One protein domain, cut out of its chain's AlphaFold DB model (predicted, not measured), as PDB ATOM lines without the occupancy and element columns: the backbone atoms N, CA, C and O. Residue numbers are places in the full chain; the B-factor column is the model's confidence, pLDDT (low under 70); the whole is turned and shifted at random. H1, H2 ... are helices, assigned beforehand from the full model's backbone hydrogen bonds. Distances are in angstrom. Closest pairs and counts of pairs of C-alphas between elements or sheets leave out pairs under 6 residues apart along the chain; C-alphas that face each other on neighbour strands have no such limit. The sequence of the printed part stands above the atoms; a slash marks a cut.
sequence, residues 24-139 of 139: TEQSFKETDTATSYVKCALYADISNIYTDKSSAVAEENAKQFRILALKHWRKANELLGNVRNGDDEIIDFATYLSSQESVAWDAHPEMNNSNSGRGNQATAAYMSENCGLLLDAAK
ATOM      1  N   THR A  24     205.622 245.526 226.823       83.62
ATOM      2  CA  THR A  24     206.379 244.771 227.824       83.62
ATOM      3  C   THR A  24     207.754 244.371 227.283       83.62
ATOM      4  O   THR A  24     208.757 244.572 227.960       83.62
ATOM      5  N   GLU A  25     207.838 243.877 226.046       89.56
ATOM      6  CA  GLU A  25     209.105 243.569 225.374       89.56
ATOM      7  C   GLU A  25     209.957 244.830 225.210       89.56
ATOM      8  O   GLU A  25     211.156 244.823 225.495       89.56
ATOM      9  N   GLN A  26     209.340 245.930 224.777       91.25
ATOM     10  CA  GLN A  26     210.038 247.198 224.652       91.25
ATOM     11  C   GLN A  26     210.508 247.706 226.018       91.25
ATOM     12  O   GLN A  26     211.643 248.156 226.122       91.25
ATOM     13  N   SER A  27     209.694 247.577 227.069       90.56
ATOM     14  CA  SER A  27     210.098 247.936 228.430       90.56
ATOM     15  C   SER A  27     211.327 247.145 228.877       90.56
ATOM     16  O   SER A  27     212.292 247.753 229.330       90.56
ATOM     17  N   PHE A  28     211.357 245.826 228.652       92.62
ATOM     18  CA  PHE A  28     212.530 245.013 228.977       92.62
ATOM     19  C   PHE A  28     213.785 245.468 228.228       92.62
ATOM     20  O   PHE A  28     214.835 245.602 228.848       92.62
ATOM     21  N   LYS A  29     213.683 245.803 226.936       95.31
ATOM     22  CA  LYS A  29     214.822 246.352 226.174       95.31
ATOM     23  C   LYS A  29     215.329 247.670 226.762       95.31
ATOM     24  O   LYS A  29     216.537 247.900 226.827       95.31
ATOM     25  N   GLU A  30     214.419 248.545 227.179       96.62
ATOM     26  CA  GLU A  30     214.766 249.817 227.816       96.62
ATOM     27  C   GLU A  30     215.395 249.595 229.204       96.62
ATOM     28  O   GLU A  30     216.383 250.249 229.538       96.62
ATOM     29  N   THR A  31     214.906 248.624 229.983       95.38
ATOM     30  CA  THR A  31     215.528 248.203 231.247       95.38
ATOM     31  C   THR A  31     216.930 247.635 231.029       95.38
ATOM     32  O   THR A  31     217.863 248.092 231.681       95.38
ATOM     33  N   ASP A  32     217.123 246.721 230.076       96.00
ATOM     34  CA  ASP A  32     218.435 246.137 229.759       96.00
ATOM     35  C   ASP A  32     219.441 247.212 229.322       96.00
ATOM     36  O   ASP A  32     220.613 247.208 229.720       96.00
ATOM     37  N   THR A  33     218.965 248.185 228.542       96.62
ATOM     38  CA  THR A  33     219.756 249.346 228.130       96.62
ATOM     39  C   THR A  33     220.140 250.199 229.342       96.62
ATOM     40  O   THR A  33     221.310 250.547 229.509       96.62
ATOM     41  N   ALA A  34     219.190 250.489 230.238       97.56
ATOM     42  CA  ALA A  34     219.467 251.211 231.474       97.56
ATOM     43  C   ALA A  34     220.483 250.468 232.358       97.56
ATOM     44  O   ALA A  34     221.420 251.089 232.856       97.56
ATOM     45  N   THR A  35     220.343 249.150 232.527       97.88
ATOM     46  CA  THR A  35     221.283 248.309 233.287       97.88
ATOM     47  C   THR A  35     222.685 248.359 232.687       97.88
ATOM     48  O   THR A  35     223.662 248.479 233.427       97.88
ATOM     49  N   SER A  36     222.804 248.314 231.358       97.75
ATOM     50  CA  SER A  36     224.096 248.406 230.665       97.75
ATOM     51  C   SER A  36     224.798 249.733 230.961       97.75
ATOM     52  O   SER A  36     225.983 249.755 231.297       97.75
ATOM     53  N   TYR A  37     224.051 250.839 230.948       98.31
ATOM     54  CA  TYR A  37     224.591 252.136 231.343       98.31
ATOM     55  C   TYR A  37     224.984 252.193 232.825       98.31
ATOM     56  O   TYR A  37     226.044 252.730 233.136       98.31
ATOM     57  N   VAL A  38     224.210 251.603 233.744       98.19
ATOM     58  CA  VAL A  38     224.597 251.549 235.169       98.19
ATOM     59  C   VAL A  38     225.912 250.784 235.364       98.19
ATOM     60  O   VAL A  38     226.803 251.276 236.055       98.19
ATOM     61  N   LYS A  39     226.084 249.631 234.705       97.12
ATOM     62  CA  LYS A  39     227.340 248.859 234.743       97.12
ATOM     63  C   LYS A  39     228.532 249.694 234.275       97.12
ATOM     64  O   LYS A  39     229.531 249.808 234.979       97.12
ATOM     65  N   CYS A  40     228.402 250.336 233.115       97.44
ATOM     66  CA  CYS A  40     229.458 251.179 232.564       97.44
ATOM     67  C   CYS A  40     229.766 252.403 233.436       97.44
ATOM     68  O   CYS A  40     230.930 252.802 233.533       97.44
ATOM     69  N   ALA A  41     228.757 252.975 234.102       97.25
ATOM     70  CA  ALA A  41     228.959 254.040 235.076       97.25
ATOM     71  C   ALA A  41     229.794 253.564 236.270       97.25
ATOM     72  O   ALA A  41     230.755 254.236 236.643       97.25
ATOM     73  N   LEU A  42     229.464 252.394 236.825       96.19
ATOM     74  CA  LEU A  42     230.193 251.808 237.946       96.19
ATOM     75  C   LEU A  42     231.662 251.566 237.592       96.19
ATOM     76  O   LEU A  42     232.554 251.958 238.342       96.19
ATOM     77  N   TYR A  43     231.934 250.947 236.443       94.88
ATOM     78  CA  TYR A  43     233.308 250.661 236.030       94.88
ATOM     79  C   TYR A  43     234.105 251.942 235.782       94.88
ATOM     80  O   TYR A  43     235.265 252.026 236.182       94.88
ATOM     81  N   ALA A  44     233.479 252.964 235.192       94.75
ATOM     82  CA  ALA A  44     234.106 254.270 235.033       94.75
ATOM     83  C   ALA A  44     234.464 254.899 236.390       94.75
ATOM     84  O   ALA A  44     235.604 255.333 236.563       94.75
ATOM     85  N   ASP A  45     233.558 254.878 237.370       93.62
ATOM     86  CA  ASP A  45     233.821 255.396 238.718       93.62
ATOM     87  C   ASP A  45     234.952 254.641 239.416       93.62
ATOM     88  O   ASP A  45     235.926 255.250 239.855       93.62
ATOM     89  N   ILE A  46     234.873 253.309 239.492       91.62
ATOM     90  CA  ILE A  46     235.894 252.499 240.174       91.62
ATOM     91  C   ILE A  46     237.256 252.689 239.501       91.62
ATOM     92  O   ILE A  46     238.269 252.800 240.197       91.62
ATOM     93  N   SER A  47     237.283 252.762 238.164       91.06
ATOM     94  CA  SER A  47     238.518 252.995 237.414       91.06
ATOM     95  C   SER A  47     239.187 254.313 237.789       91.06
ATOM     96  O   SER A  47     240.409 254.355 237.821       91.06
ATOM     97  N   ASN A  48     238.412 255.354 238.112       88.19
ATOM     98  CA  ASN A  48     238.918 256.684 238.450       88.19
ATOM     99  C   ASN A  48     239.186 256.863 239.954       88.19
ATOM    100  O   ASN A  48     240.138 257.546 240.319       88.19
ATOM    101  N   ILE A  49     238.413 256.216 240.833       87.06
ATOM    102  CA  ILE A  49     238.591 256.292 242.296       87.06
ATOM    103  C   ILE A  49     239.827 255.506 242.760       87.06
ATOM    104  O   ILE A  49     240.517 255.932 243.685       87.06
ATOM    105  N   TYR A  50     240.093 254.343 242.155       81.19
ATOM    106  CA  TYR A  50     241.070 253.367 242.663       81.19
ATOM    107  C   TYR A  50     242.300 253.181 241.766       81.19
ATOM    108  O   TYR A  50     242.966 252.146 241.847       81.19
ATOM    109  N   THR A  51     242.596 254.139 240.888       70.62
ATOM    110  CA  THR A  51     243.825 254.128 240.090       70.62
ATOM    111  C   THR A  51     244.848 255.113 240.658       70.62
ATOM    112  O   THR A  51     244.548 256.280 240.891       70.62
ATOM    113  N   ASP A  52     246.088 254.660 240.850       60.41
ATOM    114  CA  ASP A  52     247.200 255.518 241.295       60.41
ATOM    115  C   ASP A  52     247.766 256.393 240.147       60.41
ATOM    116  O   ASP A  52     248.660 257.216 240.351       60.41
ATOM    117  N   LYS A  53     247.281 256.198 238.911       60.97
ATOM    118  CA  LYS A  53     247.673 256.902 237.670       60.97
ATOM    119  C   LYS A  53     246.427 257.347 236.911       60.97
ATOM    120  O   LYS A  53     245.397 256.714 237.071       60.97
ATOM    121  N   SER A  54     246.518 258.334 236.014       63.94
ATOM    122  CA  SER A  54     245.382 258.738 235.164       63.94
ATOM    123  C   SER A  54     244.708 257.524 234.502       63.94
ATOM    124  O   SER A  54     245.370 256.797 233.753       63.94
ATOM    125  N   SER A  55     243.423 257.304 234.794       73.31
ATOM    126  CA  SER A  55     242.615 256.263 234.148       73.31
ATOM    127  C   SER A  55     242.587 256.486 232.634       73.31
ATOM    128  O   SER A  55     242.614 257.622 232.161       73.31
ATOM    129  N   ALA A  56     242.508 255.401 231.860       81.25
ATOM    130  CA  ALA A  56     242.203 255.485 230.429       81.25
ATOM    131  C   ALA A  56     240.716 255.805 230.170       81.25
ATOM    132  O   ALA A  56     240.330 256.063 229.031       81.25
ATOM    133  N   VAL A  57     239.883 255.770 231.214       89.50
ATOM    134  CA  VAL A  57     238.457 256.091 231.167       89.50
ATOM    135  C   VAL A  57     238.251 257.523 231.644       89.50
ATOM    136  O   VAL A  57     238.599 257.853 232.775       89.50
ATOM    137  N   ALA A  58     237.650 258.358 230.799       89.62
ATOM    138  CA  ALA A  58     237.359 259.743 231.142       89.62
ATOM    139  C   ALA A  58     236.373 259.828 232.326       89.62
ATOM    140  O   ALA A  58     235.362 259.119 232.350       89.62
ATOM    141  N   GLU A  59     236.677 260.673 233.313       85.50
ATOM    142  CA  GLU A  59     235.922 260.785 234.572       85.50
ATOM    143  C   GLU A  59     234.458 261.192 234.328       85.50
ATOM    144  O   GLU A  59     233.535 260.703 234.983       85.50
ATOM    145  N   GLU A  60     234.207 262.023 233.316       92.12
ATOM    146  CA  GLU A  60     232.864 262.471 232.958       92.12
ATOM    147  C   GLU A  60     231.947 261.345 232.460       92.12
ATOM    148  O   GLU A  60     230.719 261.491 232.519       92.12
ATOM    149  N   ASN A  61     232.510 260.222 231.998       94.88
ATOM    150  CA  ASN A  61     231.738 259.126 231.416       94.88
ATOM    151  C   ASN A  61     230.755 258.544 232.431       94.88
ATOM    152  O   ASN A  61     229.607 258.272 232.081       94.88
ATOM    153  N   ALA A  62     231.156 258.417 233.700       95.19
ATOM    154  CA  ALA A  62     230.286 257.871 234.736       95.19
ATOM    155  C   ALA A  62     229.004 258.698 234.903       95.19
ATOM    156  O   ALA A  62     227.894 258.158 234.947       95.19
ATOM    157  N   LYS A  63     229.133 260.029 234.917       95.69
ATOM    158  CA  LYS A  63     227.983 260.939 234.989       95.69
ATOM    159  C   LYS A  63     227.096 260.826 233.749       95.69
ATOM    160  O   LYS A  63     225.874 260.791 233.886       95.69
ATOM    161  N   GLN A  64     227.687 260.772 232.555       97.00
ATOM    162  CA  GLN A  64     226.928 260.646 231.306       97.00
ATOM    163  C   GLN A  64     226.119 259.345 231.278       97.00
ATOM    164  O   GLN A  64     224.922 259.368 230.990       97.00
ATOM    165  N   PHE A  65     226.729 258.230 231.678       97.88
ATOM    166  CA  PHE A  65     226.037 256.953 231.774       97.88
ATOM    167  C   PHE A  65     224.899 256.955 232.788       97.88
ATOM    168  O   PHE A  65     223.829 256.450 232.474       97.88
ATOM    169  N   ARG A  66     225.058 257.565 233.970       96.81
ATOM    170  CA  ARG A  66     223.951 257.655 234.942       96.81
ATOM    171  C   ARG A  66     222.760 258.449 234.408       96.81
ATOM    172  O   ARG A  66     221.616 258.076 234.656       96.81
ATOM    173  N   ILE A  67     223.012 259.508 233.638       97.00
ATOM    174  CA  ILE A  67     221.951 260.284 232.976       97.00
ATOM    175  C   ILE A  67     221.231 259.428 231.924       97.00
ATOM    176  O   ILE A  67     220.000 259.430 231.866       97.00
ATOM    177  N   LEU A  68     221.979 258.677 231.113       97.69
ATOM    178  CA  LEU A  68     221.408 257.764 230.120       97.69
ATOM    179  C   LEU A  68     220.624 256.625 230.787       97.69
ATOM    180  O   LEU A  68     219.498 256.342 230.383       97.69
ATOM    181  N   ALA A  69     221.154 256.039 231.861       97.81
ATOM    182  CA  ALA A  69     220.465 255.033 232.659       97.81
ATOM    183  C   ALA A  69     219.114 255.548 233.169       97.81
ATOM    184  O   ALA A  69     218.102 254.880 232.973       97.81
ATOM    185  N   LEU A  70     219.072 256.757 233.744       97.00
ATOM    186  CA  LEU A  70     217.825 257.380 234.197       97.00
ATOM    187  C   LEU A  70     216.830 257.561 233.045       97.00
ATOM    188  O   LEU A  70     215.651 257.245 233.191       97.00
ATOM    189  N   LYS A  71     217.291 258.045 231.888       96.62
ATOM    190  CA  LYS A  71     216.444 258.245 230.702       96.62
ATOM    191  C   LYS A  71     215.776 256.942 230.251       96.62
ATOM    192  O   LYS A  71     214.573 256.931 230.000       96.62
ATOM    193  N   HIS A  72     216.542 255.863 230.146       97.06
ATOM    194  CA  HIS A  72     216.025 254.569 229.698       97.06
ATOM    195  C   HIS A  72     215.167 253.885 230.774       97.06
ATOM    196  O   HIS A  72     214.122 253.321 230.461       97.06
ATOM    197  N   TRP A  73     215.525 254.034 232.050       96.81
ATOM    198  CA  TRP A  73     214.716 253.555 233.170       96.81
ATOM    199  C   TRP A  73     213.343 254.246 233.235       96.81
ATOM    200  O   TRP A  73     212.321 253.578 233.384       96.81
ATOM    201  N   ARG A  74     213.289 255.571 233.030       95.75
ATOM    202  CA  ARG A  74     212.029 256.331 232.909       95.75
ATOM    203  C   ARG A  74     211.151 255.779 231.796       95.75
ATOM    204  O   ARG A  74     209.993 255.454 232.034       95.75
ATOM    205  N   LYS A  75     211.727 255.605 230.604       95.38
ATOM    206  CA  LYS A  75     211.008 255.083 229.440       95.38
ATOM    207  C   LYS A  75     210.478 253.666 229.676       95.38
ATOM    208  O   LYS A  75     209.341 253.373 229.316       95.38
ATOM    209  N   ALA A  76     211.260 252.801 230.324       93.38
ATOM    210  CA  ALA A  76     210.810 251.465 230.706       93.38
ATOM    211  C   ALA A  76     209.588 251.516 231.640       93.38
ATOM    212  O   ALA A  76     208.621 250.784 231.424       93.38
ATOM    213  N   ASN A  77     209.603 252.403 232.639       91.25
ATOM    214  CA  ASN A  77     208.490 252.581 233.572       91.25
ATOM    215  C   ASN A  77     207.255 253.211 232.922       91.25
ATOM    216  O   ASN A  77     206.139 252.787 233.215       91.25
ATOM    217  N   GLU A  78     207.434 254.171 232.014       91.88
ATOM    218  CA  GLU A  78     206.346 254.738 231.209       91.88
ATOM    219  C   GLU A  78     205.629 253.653 230.398       91.88
ATOM    220  O   GLU A  78     204.401 253.573 230.432       91.88
ATOM    221  N   LEU A  79     206.386 252.765 229.742       90.50
ATOM    222  CA  LEU A  79     205.840 251.642 228.970       90.50
ATOM    223  C   LEU A  79     205.053 250.642 229.833       90.50
ATOM    224  O   LEU A  79     204.122 250.006 229.335       90.50
ATOM    225  N   LEU A  80     205.388 250.526 231.122       86.31
ATOM    226  CA  LEU A  80     204.681 249.682 232.093       86.31
ATOM    227  C   LEU A  80     203.535 250.404 232.818       86.31
ATOM    228  O   LEU A  80     202.847 249.788 233.629       86.31
ATOM    229  N   GLY A  81     203.324 251.699 232.560       84.81
ATOM    230  CA  GLY A  81     202.340 252.514 233.278       84.81
ATOM    231  C   GLY A  81     202.734 252.860 234.723       84.81
ATOM    232  O   GLY A  81     201.889 253.311 235.491       84.81
ATOM    233  N   ASN A  82     204.007 252.687 235.092       83.25
ATOM    234  CA  ASN A  82     204.562 252.934 236.428       83.25
ATOM    235  C   ASN A  82     205.248 254.307 236.521       83.25
ATOM    236  O   ASN A  82     206.361 254.427 237.028       83.25
ATOM    237  N   VAL A  83     204.614 255.355 235.995       82.19
ATOM    238  CA  VAL A  83     205.207 256.701 235.979       82.19
ATOM    239  C   VAL A  83     205.287 257.258 237.404       82.19
ATOM    240  O   VAL A  83     204.270 257.399 238.086       82.19
ATOM    241  N   ARG A  84     206.502 257.592 237.843       80.19
ATOM    242  CA  ARG A  84     206.808 258.227 239.134       80.19
ATOM    243  C   ARG A  84     207.376 259.616 238.887       80.19
ATOM    244  O   ARG A  84     208.081 259.814 237.907       80.19
ATOM    245  N   ASN A  85     207.095 260.555 239.787       83.88
ATOM    246  CA  ASN A  85     207.552 261.939 239.686       83.88
ATOM    247  C   ASN A  85     208.113 262.420 241.030       83.88
ATOM    248  O   ASN A  85     207.682 261.951 242.083       83.88
ATOM    249  N   GLY A  86     209.001 263.416 240.996       87.38
ATOM    250  CA  GLY A  86     209.513 264.068 242.205       87.38
ATOM    251  C   GLY A  86     210.365 263.129 243.062       87.38
ATOM    252  O   GLY A  86     211.194 262.394 242.534       87.38
ATOM    253  N   ASP A  87     210.164 263.159 244.377       91.38
ATOM    254  CA  ASP A  87     210.998 262.414 245.329       91.38
ATOM    255  C   ASP A  87     210.875 260.890 245.172       91.38
ATOM    256  O   ASP A  87     211.880 260.187 245.262       91.38
ATOM    257  N   ASP A  88     209.677 260.382 244.863       90.94
ATOM    258  CA  ASP A  88     209.446 258.946 244.644       90.94
ATOM    259  C   ASP A  88     210.288 258.419 243.478       90.94
ATOM    260  O   ASP A  88     210.877 257.345 243.556       90.94
ATOM    261  N   GLU A  89     210.393 259.201 242.403       92.81
ATOM    262  CA  GLU A  89     211.220 258.845 241.255       92.81
ATOM    263  C   GLU A  89     212.703 258.770 241.628       92.81
ATOM    264  O   GLU A  89     213.409 257.850 241.214       92.81
ATOM    265  N   ILE A  90     213.175 259.736 242.418       93.12
ATOM    266  CA  ILE A  90     214.567 259.795 242.864       93.12
ATOM    267  C   ILE A  90     214.890 258.569 243.723       93.12
ATOM    268  O   ILE A  90     215.929 257.939 243.519       93.12
ATOM    269  N   ILE A  91     214.004 258.214 244.657       94.81
ATOM    270  CA  ILE A  91     214.172 257.058 245.547       94.81
ATOM    271  C   ILE A  91     214.140 255.748 244.754       94.81
ATOM    272  O   ILE A  91     215.013 254.895 244.944       94.81
ATOM    273  N   ASP A  92     213.176 255.589 243.848       94.12
ATOM    274  CA  ASP A  92     213.030 254.376 243.043       94.12
ATOM    275  C   ASP A  92     214.224 254.196 242.095       94.12
ATOM    276  O   ASP A  92     214.785 253.100 241.999       94.12
ATOM    277  N   PHE A  93     214.681 255.275 241.453       95.75
ATOM    278  CA  PHE A  93     215.861 255.219 240.597       95.75
ATOM    279  C   PHE A  93     217.139 254.951 241.397       95.75
ATOM    280  O   PHE A  93     217.965 254.154 240.958       95.75
ATOM    281  N   ALA A  94     217.307 255.553 242.578       96.69
ATOM    282  CA  ALA A  94     218.447 255.265 243.448       96.69
ATOM    283  C   ALA A  94     218.459 253.795 243.892       96.69
ATOM    284  O   ALA A  94     219.500 253.143 243.844       96.69
ATOM    285  N   THR A  95     217.293 253.247 244.245       96.94
ATOM    286  CA  THR A  95     217.135 251.834 244.616       96.94
ATOM    287  C   THR A  95     217.502 250.914 243.455       96.94
ATOM    288  O   THR A  95     218.266 249.961 243.625       96.94
ATOM    289  N   TYR A  96     216.998 251.221 242.258       95.75
ATOM    290  CA  TYR A  96     217.352 250.511 241.035       95.75
ATOM    291  C   TYR A  96     218.861 250.573 240.766       95.75
ATOM    292  O   TYR A  96     219.492 249.532 240.582       95.75
ATOM    293  N   LEU A  97     219.447 251.772 240.795       96.44
ATOM    294  CA  LEU A  97     220.863 252.006 240.535       96.44
ATOM    295  C   LEU A  97     221.739 251.211 241.506       96.44
ATOM    296  O   LEU A  97     222.569 250.431 241.053       96.44
ATOM    297  N   SER A  98     221.500 251.309 242.817       96.31
ATOM    298  CA  SER A  98     222.265 250.554 243.817       96.31
ATOM    299  C   SER A  98     222.131 249.039 243.641       96.31
ATOM    300  O   SER A  98     223.108 248.311 243.813       96.31
ATOM    301  N   SER A  99     220.948 248.546 243.262       96.75
ATOM    302  CA  SER A  99     220.751 247.121 242.981       96.75
ATOM    303  C   SER A  99     221.567 246.660 241.771       96.75
ATOM    304  O   SER A  99     222.238 245.631 241.851       96.75
ATOM    305  N   GLN A 100     221.550 247.416 240.670       97.62
ATOM    306  CA  GLN A 100     222.306 247.059 239.469       97.62
ATOM    307  C   GLN A 100     223.819 247.207 239.678       97.62
ATOM    308  O   GLN A 100     224.576 246.351 239.222       97.62
ATOM    309  N   GLU A 101     224.264 248.240 240.400       95.12
ATOM    310  CA  GLU A 101     225.676 248.416 240.760       95.12
ATOM    311  C   GLU A 101     226.171 247.263 241.647       95.12
ATOM    312  O   GLU A 101     227.257 246.745 241.407       95.12
ATOM    313  N   SER A 102     225.366 246.785 242.604       93.88
ATOM    314  CA  SER A 102     225.719 245.612 243.420       93.88
ATOM    315  C   SER A 102     225.920 244.362 242.563       93.88
ATOM    316  O   SER A 102     226.917 243.663 242.719       93.88
ATOM    317  N   VAL A 103     225.006 244.090 241.626       94.06
ATOM    318  CA  VAL A 103     225.120 242.932 240.724       94.06
ATOM    319  C   VAL A 103     226.351 243.055 239.821       94.06
ATOM    320  O   VAL A 103     227.061 242.075 239.603       94.06
ATOM    321  N   ALA A 104     226.621 244.253 239.300       93.25
ATOM    322  CA  ALA A 104     227.784 244.525 238.460       93.25
ATOM    323  C   ALA A 104     229.107 244.372 239.227       93.25
ATOM    324  O   ALA A 104     230.077 243.839 238.694       93.25
ATOM    325  N   TRP A 105     229.133 244.803 240.489       90.25
ATOM    326  CA  TRP A 105     230.270 244.616 241.382       90.25
ATOM    327  C   TRP A 105     230.553 243.130 241.624       90.25
ATOM    328  O   TRP A 105     231.693 242.687 241.494       90.25
ATOM    329  N   ASP A 106     229.514 242.347 241.919       90.44
ATOM    330  CA  ASP A 106     229.634 240.912 242.200       90.44
ATOM    331  C   ASP A 106     230.025 240.084 240.965       90.44
ATOM    332  O   ASP A 106     230.648 239.028 241.099       90.44
ATOM    333  N   ALA A 107     229.702 240.564 239.759       90.00
ATOM    334  CA  ALA A 107     230.094 239.926 238.502       90.00
ATOM    335  C   ALA A 107     231.615 239.947 238.254       90.00
ATOM    336  O   ALA A 107     232.115 239.114 237.499       90.00
ATOM    337  N   HIS A 108     232.344 240.846 238.921       87.94
ATOM    338  CA  HIS A 108     233.796 240.988 238.825       87.94
ATOM    339  C   HIS A 108     234.449 240.892 240.213       87.94
ATOM    340  O   HIS A 108     234.873 241.906 240.783       87.94
ATOM    341  N   PRO A 109     234.567 239.679 240.789       86.38
ATOM    342  CA  PRO A 109     235.136 239.474 242.123       86.38
ATOM    343  C   PRO A 109     236.538 240.076 242.301       86.38
ATOM    344  O   PRO A 109     236.928 240.464 243.402       86.38
ATOM    345  N   GLU A 110     237.305 240.193 241.219       84.31
ATOM    346  CA  GLU A 110     238.612 240.837 241.171       84.31
ATOM    347  C   GLU A 110     238.584 242.324 241.563       84.31
ATOM    348  O   GLU A 110     239.572 242.814 242.118       84.31
ATOM    349  N   MET A 111     237.460 243.023 241.362       84.50
ATOM    350  CA  MET A 111     237.244 244.389 241.849       84.50
ATOM    351  C   MET A 111     237.013 244.438 243.367       84.50
ATOM    352  O   MET A 111     237.235 245.473 243.993       84.50
ATOM    353  N   ASN A 112     236.623 243.324 243.994       79.69
ATOM    354  CA  ASN A 112     236.409 243.244 245.439       79.69
ATOM    355  C   ASN A 112     237.718 243.012 246.220       79.69
ATOM    356  O   ASN A 112     237.813 243.286 247.419       79.69
ATOM    357  N   ASN A 113     238.787 242.581 245.552       74.62
ATOM    358  CA  ASN A 113     240.058 242.317 246.221       74.62
ATOM    359  C   ASN A 113     240.723 243.620 246.697       74.62
ATOM    360  O   ASN A 113     240.847 244.590 245.952       74.62
ATOM    361  N   SER A 114     241.140 243.668 247.966       61.44
ATOM    362  CA  SER A 114     241.711 244.863 248.617       61.44
ATOM    363  C   SER A 114     243.130 245.218 248.155       61.44
ATOM    364  O   SER A 114     243.647 246.275 248.507       61.44
ATOM    365  N   ASN A 115     243.773 244.348 247.377       61.97
ATOM    366  CA  ASN A 115     245.146 244.540 246.920       61.97
ATOM    367  C   ASN A 115     245.160 245.380 245.634       61.97
ATOM    368  O   ASN A 115     245.136 244.808 244.552       61.97
ATOM    369  N   SER A 116     245.123 246.713 245.782       60.16
ATOM    370  CA  SER A 116     245.569 247.795 244.862       60.16
ATOM    371  C   SER A 116     245.295 247.706 243.342       60.16
ATOM    372  O   SER A 116     245.812 248.514 242.580       60.16
ATOM    373  N   GLY A 117     244.493 246.755 242.864       73.81
ATOM    374  CA  GLY A 117     244.249 246.505 241.440       73.81
ATOM    375  C   GLY A 117     242.846 246.870 240.969       73.81
ATOM    376  O   GLY A 117     242.553 246.702 239.788       73.81
ATOM    377  N   ARG A 118     241.979 247.360 241.868       85.38
ATOM    378  CA  ARG A 118     240.549 247.574 241.593       85.38
ATOM    379  C   ARG A 118     240.318 248.501 240.401       85.38
ATOM    380  O   ARG A 118     239.519 248.169 239.536       85.38
ATOM    381  N   GLY A 119     241.074 249.599 240.306       87.81
ATOM    382  CA  GLY A 119     240.968 250.534 239.183       87.81
ATOM    383  C   GLY A 119     241.349 249.914 237.832       87.81
ATOM    384  O   GLY A 119     240.659 250.121 236.835       87.81
ATOM    385  N   ASN A 120     242.392 249.075 237.795       88.19
ATOM    386  CA  ASN A 120     242.797 248.368 236.574       88.19
ATOM    387  C   ASN A 120     241.767 247.315 236.152       88.19
ATOM    388  O   ASN A 120     241.477 247.192 234.966       88.19
ATOM    389  N   GLN A 121     241.197 246.581 237.110       90.31
ATOM    390  CA  GLN A 121     240.153 245.599 236.813       90.31
ATOM    391  C   GLN A 121     238.870 246.272 236.325       90.31
ATOM    392  O   GLN A 121     238.301 245.846 235.328       90.31
ATOM    393  N   ALA A 122     238.478 247.386 236.941       92.12
ATOM    394  CA  ALA A 122     237.366 248.195 236.457       92.12
ATOM    395  C   ALA A 122     237.626 248.763 235.057       92.12
ATOM    396  O   ALA A 122     236.729 248.778 234.221       92.12
ATOM    397  N   THR A 123     238.864 249.167 234.754       92.31
ATOM    398  CA  THR A 123     239.246 249.589 233.397       92.31
ATOM    399  C   THR A 123     239.116 248.434 232.403       92.31
ATOM    400  O   THR A 123     238.593 248.621 231.309       92.31
ATOM    401  N   ALA A 124     239.555 247.228 232.773       91.62
ATOM    402  CA  ALA A 124     239.402 246.044 231.932       91.62
ATOM    403  C   ALA A 124     237.921 245.703 231.693       91.62
ATOM    404  O   ALA A 124     237.541 245.496 230.542       91.62
ATOM    405  N   ALA A 125     237.089 245.734 232.741       93.94
ATOM    406  CA  ALA A 125     235.643 245.524 232.654       93.94
ATOM    407  C   ALA A 125     234.958 246.582 231.768       93.94
ATOM    408  O   ALA A 125     234.145 246.259 230.904       93.94
ATOM    409  N   TYR A 126     235.345 247.852 231.915       94.94
ATOM    410  CA  TYR A 126     234.869 248.951 231.074       94.94
ATOM    411  C   TYR A 126     235.147 248.703 229.584       94.94
ATOM    412  O   TYR A 126     234.289 248.936 228.729       94.94
ATOM    413  N   MET A 127     236.354 248.227 229.267       94.00
ATOM    414  CA  MET A 127     236.747 247.923 227.892       94.00
ATOM    415  C   MET A 127     236.047 246.666 227.365       94.00
ATOM    416  O   MET A 127     235.600 246.669 226.221       94.00
ATOM    417  N   SER A 128     235.912 245.610 228.176       93.56
ATOM    418  CA  SER A 128     235.273 244.358 227.750       93.56
ATOM    419  C   SER A 128     233.784 244.520 227.461       93.56
ATOM    420  O   SER A 128     233.281 243.920 226.514       93.56
ATOM    421  N   GLU A 129     233.092 245.367 228.224       94.25
ATOM    422  CA  GLU A 129     231.682 245.703 227.988       94.25
ATOM    423  C   GLU A 129     231.488 246.743 226.873       94.25
ATOM    424  O   GLU A 129     230.370 247.181 226.611       94.25
ATOM    425  N   ASN A 130     232.562 247.152 226.185       95.31
ATOM    426  CA  ASN A 130     232.522 248.148 225.114       95.31
ATOM    427  C   ASN A 130     231.865 249.469 225.543       95.31
ATOM    428  O   ASN A 130     231.212 250.135 224.736       95.31
ATOM    429  N   CYS A 131     232.056 249.882 226.797       96.44
ATOM    430  CA  CYS A 131     231.381 251.053 227.346       96.44
ATOM    431  C   CYS A 131     231.658 252.324 226.527       96.44
ATOM    432  O   CYS A 131     230.742 253.101 226.277       96.44
ATOM    433  N   GLY A 132     232.882 252.509 226.022       94.50
ATOM    434  CA  GLY A 132     233.199 253.633 225.130       94.50
ATOM    435  C   GLY A 132     232.327 253.660 223.866       94.50
ATOM    436  O   GLY A 132     231.742 254.691 223.547       94.50
ATOM    437  N   LEU A 133     232.157 252.509 223.203       93.88
ATOM    438  CA  LEU A 133     231.296 252.391 222.019       93.88
ATOM    439  C   LEU A 133     229.822 252.604 222.365       93.88
ATOM    440  O   LEU A 133     229.099 253.238 221.602       93.88
ATOM    441  N   LEU A 134     229.382 252.096 223.518       94.81
ATOM    442  CA  LEU A 134     228.021 252.290 224.005       94.81
ATOM    443  C   LEU A 134     227.717 253.781 224.234       94.81
ATOM    444  O   LEU A 134     226.641 254.252 223.874       94.81
ATOM    445  N   LEU A 135     228.668 254.533 224.796       93.62
ATOM    446  CA  LEU A 135     228.529 255.975 224.994       93.62
ATOM    447  C   LEU A 135     228.524 256.743 223.673       93.62
ATOM    448  O   LEU A 135     227.744 257.678 223.512       93.62
ATOM    449  N   ASP A 136     229.376 256.352 222.728       92.06
ATOM    450  CA  ASP A 136     229.431 256.976 221.407       92.06
ATOM    451  C   ASP A 136     228.163 256.714 220.590       92.06
ATOM    452  O   ASP A 136     227.694 257.613 219.901       92.06
ATOM    453  N   ALA A 137     227.552 255.535 220.725       90.12
ATOM    454  CA  ALA A 137     226.270 255.217 220.097       90.12
ATOM    455  C   ALA A 137     225.084 256.014 220.677       90.12
ATOM    456  O   ALA A 137     224.018 256.059 220.062       90.12
ATOM    457  N   ALA A 138     225.246 256.619 221.859       87.31
ATOM    458  CA  ALA A 138     224.219 257.420 222.522       87.31
ATOM    459  C   ALA A 138     224.260 258.917 222.156       87.31
ATOM    460  O   ALA A 138     223.367 259.659 222.581       87.31
ATOM    461  N   LYS A 139     225.293 259.356 221.420       77.44
ATOM    462  CA  LYS A 139     225.473 260.729 220.917       77.44
ATOM    463  C   LYS A 139     224.762 260.921 219.579       77.44
ATOM    464  O   LYS A 139     224.185 262.017 219.404       77.44
TER     465      LYS A 139
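What this domain is: This is residues 24 to 139 of the 139 residues of an uncharacterized protein of Salmonella enterica subsp. enterica serovar Braenderup (UniProt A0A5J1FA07). A long helical hairpin, H1 and H2 side by side, makes the length of this model, and H3 crosses over one side of it. After H3 the chain folds back through the short H4 to H5, which packs on the later half of H1, and ends with the short H6 on the side of the hairpin away from H3. The printed part has 116 residues with six named helices, H1 to H6 in order along the chain, and no named strand; the class is all helix. The whole is compact, with a radius of gyration of the C-alphas of 14.7 A, and elongated, with spans of 45 by 28 by 24 A.

Where its parts are: H1, residues 24 to 49, begins with C-alpha 24 at (206.379, 244.771, 227.824) and is 37.1 A long from first to last C-alpha. H2, residues 60 to 79, is 29.4 A long. H3, residues 87 to 107, is 30.3 A long and begins with C-alpha 87 at (210.998, 262.414, 245.329). H4, residues 109 to 112, is 5.2 A long, and H5, residues 118 to 128, is 15.2 A long. H6, residues 131 to 136, is 8.6 A long and ends with C-alpha 136 at (229.431, 256.976, 221.407).

How they stand to each other: H1 is the hub, touching H2, H3 and H5. H1 and H2 form a hairpin and touch at a shallow tilt of 18 degrees, opposite ways; their closest C-alphas, of Ala 41 and Ala 62, are 4.1 A apart. H1 touches H3 with residues 35 to 42 alone, closest at the C-alphas of Lys 39 and Ala 104, 5.7 A apart; they run the same way at a steep tilt of 68 degrees, only just short of about perpendicular. H1 touches H5 with residues 40 to 49 alone, closest at the C-alphas of Ser 47 and Gly 119, 3.9 A apart; they run opposite ways at a steep tilt of 39 degrees. With one shallow tilt among these three pairs, the helix packing is mostly crossed, helices set at an angle to each other, but only just. H3 and H4 touch only at the corner, and only just, with 3 pairs of C-alphas within 8 A, the closest those of Trp 105 and Met 111, 7.0 A apart. H4 touches H5, closest at the C-alphas of Met 111 and Arg 118, 4.6 A apart. H6 touches no helix, but it is close but not clearly touching to H1, with the closest C-alphas, of Cys 40 and Cys 131, 5.6 A apart. H3 is apart from H5 and from H6. In H1, H2, H3, H5 and H6 every O i to N i+4 pair is within hydrogen-bond range; H4 is too short for such a pair.

The domain as a whole: The C-alphas farthest apart are those of Lys 53 and Gly 81, 45.8 A. The printed part has no cut and ends at Lys 139, the chain's last residue. No link is long; those from H1 to H2 and from H2 to H3 are short, with 10 and 7 residues, and the others are tight. The mean pLDDT of the printed part is 90.0, and residues 52 to 54 and 114 to 116 are under 70.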